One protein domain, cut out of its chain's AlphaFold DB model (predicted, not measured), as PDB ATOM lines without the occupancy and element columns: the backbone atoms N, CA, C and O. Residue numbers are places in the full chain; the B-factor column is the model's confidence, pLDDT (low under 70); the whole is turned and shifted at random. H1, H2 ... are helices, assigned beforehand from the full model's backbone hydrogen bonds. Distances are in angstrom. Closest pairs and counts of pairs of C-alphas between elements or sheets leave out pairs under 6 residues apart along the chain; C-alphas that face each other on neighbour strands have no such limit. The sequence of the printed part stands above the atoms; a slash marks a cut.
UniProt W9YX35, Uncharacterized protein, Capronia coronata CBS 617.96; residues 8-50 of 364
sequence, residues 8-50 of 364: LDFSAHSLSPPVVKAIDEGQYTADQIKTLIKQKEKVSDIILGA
ATOM      1  N   LEU A   8     -15.240 -50.295  41.331       75.81
ATOM      2  CA  LEU A   8     -16.594 -50.776  41.566       75.81
ATOM      3  C   LEU A   8     -17.043 -51.554  40.329       75.81
ATOM      4  O   LEU A   8     -16.963 -51.050  39.211       75.81
ATOM      5  N   ASP A   9     -17.488 -52.788  40.533       79.38
ATOM      6  CA  ASP A   9     -17.894 -53.682  39.452       79.38
ATOM      7  C   ASP A   9     -19.317 -53.318  38.984       79.38
ATOM      8  O   ASP A   9     -20.327 -53.856  39.441       79.38
ATOM      9  N   PHE A  10     -19.416 -52.307  38.115       75.69
ATOM     10  CA  PHE A  10     -20.694 -51.744  37.653       75.69
ATOM     11  C   PHE A  10     -21.535 -52.718  36.822       75.69
ATOM     12  O   PHE A  10     -22.751 -52.538  36.693       75.69
ATOM     13  N   SER A  11     -20.909 -53.769  36.290       76.44
ATOM     14  CA  SER A  11     -21.554 -54.796  35.473       76.44
ATOM     15  C   SER A  11     -22.638 -55.566  36.234       76.44
ATOM     16  O   SER A  11     -23.606 -56.012  35.620       76.44
ATOM     17  N   ALA A  12     -22.540 -55.662  37.565       82.44
ATOM     18  CA  ALA A  12     -23.522 -56.372  38.385       82.44
ATOM     19  C   ALA A  12     -24.871 -55.633  38.499       82.44
ATOM     20  O   ALA A  12     -25.926 -56.260  38.580       82.44
ATOM     21  N   HIS A  13     -24.876 -54.296  38.460       79.69
ATOM     22  CA  HIS A  13     -26.065 -53.507  38.806       79.69
ATOM     23  C   HIS A  13     -26.969 -53.162  37.610       79.69
ATOM     24  O   HIS A  13     -27.921 -52.385  37.736       79.69
ATOM     25  N   SER A  14     -26.727 -53.768  36.440       89.69
ATOM     26  CA  SER A  14     -27.543 -53.652  35.215       89.69
ATOM     27  C   SER A  14     -27.825 -52.204  34.760       89.69
ATOM     28  O   SER A  14     -28.851 -51.955  34.123       89.69
ATOM     29  N   LEU A  15     -27.056 -51.204  35.213       93.56
ATOM     30  CA  LEU A  15     -27.349 -49.778  34.993       93.56
ATOM     31  C   LEU A  15     -27.493 -49.480  33.493       93.56
ATOM     32  O   LEU A  15     -26.885 -50.149  32.661       93.56
ATOM     33  N   SER A  16     -28.325 -48.497  33.135       94.31
ATOM     34  CA  SER A  16     -28.499 -48.165  31.721       94.31
ATOM     35  C   SER A  16     -27.169 -47.656  31.135       94.31
ATOM     36  O   SER A  16     -26.458 -46.911  31.814       94.31
ATOM     37  N   PRO A  17     -26.820 -48.011  29.882       94.31
ATOM     38  CA  PRO A  17     -25.538 -47.627  29.281       94.31
ATOM     39  C   PRO A  17     -25.195 -46.126  29.359       94.31
ATOM     40  O   PRO A  17     -24.036 -45.805  29.621       94.31
ATOM     41  N   PRO A  18     -26.154 -45.182  29.211       96.19
ATOM     42  CA  PRO A  18     -25.866 -43.756  29.373       96.19
ATOM     43  C   PRO A  18     -25.437 -43.374  30.795       96.19
ATOM     44  O   PRO A  18     -24.592 -42.501  30.965       96.19
ATOM     45  N   VAL A  19     -26.004 -44.027  31.816       95.38
ATOM     46  CA  VAL A  19     -25.659 -43.769  33.223       95.38
ATOM     47  C   VAL A  19     -24.262 -44.295  33.522       95.38
ATOM     48  O   VAL A  19     -23.487 -43.584  34.149       95.38
ATOM     49  N   VAL A  20     -23.912 -45.485  33.019       95.06
ATOM     50  CA  VAL A  20     -22.548 -46.032  33.138       95.06
ATOM     51  C   VAL A  20     -21.536 -45.078  32.502       95.06
ATOM     52  O   VAL A  20     -20.571 -44.692  33.150       95.06
ATOM     53  N   LYS A  21     -21.820 -44.586  31.290       95.44
ATOM     54  CA  LYS A  21     -20.943 -43.627  30.610       95.44
ATOM     55  C   LYS A  21     -20.747 -42.331  31.409       95.44
ATOM     56  O   LYS A  21     -19.633 -41.839  31.525       95.44
ATOM     57  N   ALA A  22     -21.812 -41.782  31.988       96.25
ATOM     58  CA  ALA A  22     -21.721 -40.568  32.801       96.25
ATOM     59  C   ALA A  22     -20.999 -40.797  34.148       96.25
ATOM     60  O   ALA A  22     -20.391 -39.870  34.685       96.25
ATOM     61  N   ILE A  23     -21.026 -42.024  34.684       95.56
ATOM     62  CA  ILE A  23     -20.204 -42.427  35.835       95.56
ATOM     63  C   ILE A  23     -18.722 -42.468  35.442       95.56
ATOM     64  O   ILE A  23     -17.901 -41.900  36.161       95.56
ATOM     65  N   ASP A  24     -18.395 -43.060  34.291       94.12
ATOM     66  CA  ASP A  24     -17.022 -43.126  33.769       94.12
ATOM     67  C   ASP A  24     -16.449 -41.730  33.474       94.12
ATOM     68  O   ASP A  24     -15.269 -41.467  33.700       94.12
ATOM     69  N   GLU A  25     -17.299 -40.802  33.023       96.69
ATOM     70  CA  GLU A  25     -16.960 -39.386  32.824       96.69
ATOM     71  C   GLU A  25     -16.831 -38.596  34.145       96.69
ATOM     72  O   GLU A  25     -16.482 -37.416  34.127       96.69
ATOM     73  N   GLY A  26     -17.102 -39.219  35.299       96.12
ATOM     74  CA  GLY A  26     -17.005 -38.583  36.614       96.12
ATOM     75  C   GLY A  26     -18.105 -37.555  36.896       96.12
ATOM     76  O   GLY A  26     -17.947 -36.725  37.790       96.12
ATOM     77  N   GLN A  27     -19.224 -37.595  36.161       97.69
ATOM     78  CA  GLN A  27     -20.351 -36.675  36.372       97.69
ATOM     79  C   GLN A  27     -21.109 -36.955  37.676       97.69
ATOM     80  O   GLN A  27     -21.858 -36.101  38.152       97.69
ATOM     81  N   TYR A  28     -20.917 -38.142  38.257       96.81
ATOM     82  CA  TYR A  28     -21.525 -38.542  39.517       96.81
ATOM     83  C   TYR A  28     -20.489 -38.657  40.626       96.81
ATOM     84  O   TYR A  28     -19.428 -39.262  40.462       96.81
ATOM     85  N   THR A  29     -20.833 -38.139  41.800       97.12
ATOM     86  CA  THR A  29     -20.055 -38.396  43.012       97.12
ATOM     87  C   THR A  29     -20.252 -39.841  43.474       97.12
ATOM     88  O   THR A  29     -21.287 -40.462  43.219       97.12
ATOM     89  N   ALA A  30     -19.285 -40.383  44.218       94.94
ATOM     90  CA  ALA A  30     -19.373 -41.742  44.761       94.94
ATOM     91  C   ALA A  30     -20.663 -41.980  45.579       94.94
ATOM     92  O   ALA A  30     -21.235 -43.071  45.543       94.94
ATOM     93  N   ASP A  31     -21.166 -40.951  46.266       96.25
ATOM     94  CA  ASP A  31     -22.406 -41.033  47.045       96.25
ATOM     95  C   ASP A  31     -23.663 -41.029  46.162       96.25
ATOM     96  O   ASP A  31     -24.633 -41.742  46.448       96.25
ATOM     97  N   GLN A  32     -23.647 -40.290  45.048       96.00
ATOM     98  CA  GLN A  32     -24.725 -40.333  44.054       96.00
ATOM     99  C   GLN A  32     -24.804 -41.704  43.382       96.00
ATOM    100  O   GLN A  32     -25.899 -42.243  43.225       96.00
ATOM    101  N   ILE A  33     -23.653 -42.305  43.068       96.06
ATOM    102  CA  ILE A  33     -23.564 -43.657  42.503       96.06
ATOM    103  C   ILE A  33     -24.190 -44.683  43.458       96.06
ATOM    104  O   ILE A  33     -25.054 -45.460  43.049       96.06
ATOM    105  N   LYS A  34     -23.828 -44.645  44.750       95.19
ATOM    106  CA  LYS A  34     -24.436 -45.515  45.777       95.19
ATOM    107  C   LYS A  34     -25.951 -45.333  45.866       95.19
ATOM    108  O   LYS A  34     -26.686 -46.308  46.010       95.19
ATOM    109  N   THR A  35     -26.421 -44.091  45.766       96.62
ATOM    110  CA  THR A  35     -27.855 -43.776  45.821       96.62
ATOM    111  C   THR A  35     -28.600 -44.336  44.608       96.62
ATOM    112  O   THR A  35     -29.658 -44.941  44.775       96.62
ATOM    113  N   LEU A  36     -28.026 -44.205  43.408       96.38
ATOM    114  CA  LEU A  36     -28.573 -44.754  42.161       96.38
ATOM    115  C   LEU A  36     -28.691 -46.281  42.204       96.38
ATOM    116  O   LEU A  36     -29.742 -46.821  41.862       96.38
ATOM    117  N   ILE A  37     -27.644 -46.969  42.671       95.19
ATOM    118  CA  ILE A  37     -27.648 -48.433  42.817       95.19
ATOM    119  C   ILE A  37     -28.762 -48.862  43.780       95.19
ATOM    120  O   ILE A  37     -29.609 -49.675  43.414       95.19
ATOM    121  N   LYS A  38     -28.848 -48.229  44.959       95.75
ATOM    122  CA  LYS A  38     -29.868 -48.544  45.973       95.75
ATOM    123  C   LYS A  38     -31.298 -48.291  45.485       95.75
ATOM    124  O   LYS A  38     -32.203 -49.071  45.775       95.75
ATOM    125  N   GLN A  39     -31.526 -47.193  44.761       95.88
ATOM    126  CA  GLN A  39     -32.837 -46.899  44.174       95.88
ATOM    127  C   GLN A  39     -33.235 -47.961  43.158       95.88
ATOM    128  O   GLN A  39     -34.386 -48.397  43.131       95.88
ATOM    129  N   LYS A  40     -32.278 -48.394  42.342       94.94
ATOM    130  CA  LYS A  40     -32.536 -49.384  41.316       94.94
ATOM    131  C   LYS A  40     -32.792 -50.777  41.887       94.94
ATOM    132  O   LYS A  40     -33.734 -51.423  41.437       94.94
ATOM    133  N   GLU A  41     -32.010 -51.216  42.869       94.81
ATOM    134  CA  GLU A  41     -32.256 -52.477  43.584       94.81
ATOM    135  C   GLU A  41     -33.660 -52.481  44.191       94.81
ATOM    136  O   GLU A  41     -34.434 -53.395  43.931       94.81
ATOM    137  N   LYS A  42     -34.062 -51.384  44.847       95.19
ATOM    138  CA  LYS A  42     -35.415 -51.244  45.398       95.19
ATOM    139  C   LYS A  42     -36.514 -51.371  44.336       95.19
ATOM    140  O   LYS A  42     -37.550 -51.975  44.598       95.19
ATOM    141  N   VAL A  43     -36.327 -50.790  43.150       94.44
ATOM    142  CA  VAL A  43     -37.294 -50.926  42.044       94.44
ATOM    143  C   VAL A  43     -37.316 -52.360  41.515       94.44
ATOM    144  O   VAL A  43     -38.395 -52.899  41.274       94.44
ATOM    145  N   SER A  44     -36.148 -52.986  41.376       92.88
ATOM    146  CA  SER A  44     -36.028 -54.384  40.959       92.88
ATOM    147  C   SER A  44     -36.749 -55.320  41.930       92.88
ATOM    148  O   SER A  44     -37.525 -56.164  41.487       92.88
ATOM    149  N   ASP A  45     -36.576 -55.119  43.237       93.19
ATOM    150  CA  ASP A  45     -37.243 -55.896  44.285       93.19
ATOM    151  C   ASP A  45     -38.765 -55.736  44.244       93.19
ATOM    152  O   ASP A  45     -39.496 -56.708  44.420       93.19
ATOM    153  N   ILE A  46     -39.270 -54.527  43.973       92.56
ATOM    154  CA  ILE A  46     -40.715 -54.286  43.849       92.56
ATOM    155  C   ILE A  46     -41.280 -55.008  42.621       92.56
ATOM    156  O   ILE A  46     -42.341 -55.621  42.716       92.56
ATOM    157  N   ILE A  47     -40.589 -54.958  41.480       90.19
ATOM    158  CA  ILE A  47     -41.058 -55.586  40.236       90.19
ATOM    159  C   ILE A  47     -41.001 -57.115  40.347       90.19
ATOM    160  O   ILE A  47     -41.985 -57.791  40.041       90.19
ATOM    161  N   LEU A  48     -39.879 -57.662  40.824       89.88
ATOM    162  CA  LEU A  48     -39.698 -59.106  40.999       89.88
ATOM    163  C   LEU A  48     -40.582 -59.654  42.126       89.88
ATOM    164  O   LEU A  48     -41.163 -60.726  41.983       89.88
ATOM    165  N   GLY A  49     -40.745 -58.903  43.216       84.38
ATOM    166  CA  GLY A  49     -41.622 -59.266  44.329       84.38
ATOM    167  C   GLY A  49     -43.110 -59.203  43.974       84.38
ATOM    168  O   GLY A  49     -43.886 -60.044  44.424       84.38
ATOM    169  N   ALA A  50     -43.528 -58.258  43.124       74.44
ATOM    170  CA  ALA A  50     -44.920 -58.149  42.680       74.44
ATOM    171  C   ALA A  50     -45.347 -59.292  41.744       74.44
ATOM    172  O   ALA A  50     -46.527 -59.647  41.724       74.44
TER     173      ALA A  50
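This is residues 8 to 50 of the 364 residues of an uncharacterized protein of Capronia coronata CBS 617.96 (UniProt W9YX35). One long helix, H3, makes the long axis; the short helices H1 and H2 lie beside its first part, and residues 42 to 50 of H3 stick out. The printed part has 43 residues with three named helices, in the order H1, H2, H3, and no named strand: all helix. It is only just compact, close to loose, with a radius of gyration of the C-alphas of 11.0 A, and spans 35 by 18 by 16 A.

H1 is residues 10 to 13, 5.8 A long, from C-alpha 10 at (-20.694, -51.744, 37.653). H2 is residues 17 to 24, 10.6 A. H3 is residues 30 to 50, 30.4 A, to C-alpha 50 at (-44.920, -58.149, 42.680).

The three pairs are close but not clearly touching. The closest C-alphas of H1 and H2 are Phe 10 and Val 20, 7.5 A; of H1 and H3, His 13 and Ile 37, 6.7 A; of H2 and H3, Ile 23 and Ile 33, 7.6 A. H2 and H3 run opposite ways at a shallow tilt of 27 degrees. In H2 and H3 every O i to N i+4 pair is within hydrogen-bond range; H1 is too short for one.

The C-alphas of Glu 25 and Ala 50 are the farthest apart, 35.1 A. The printed part has no cut, both links are tight, and no printed residue is under 70 in pLDDT.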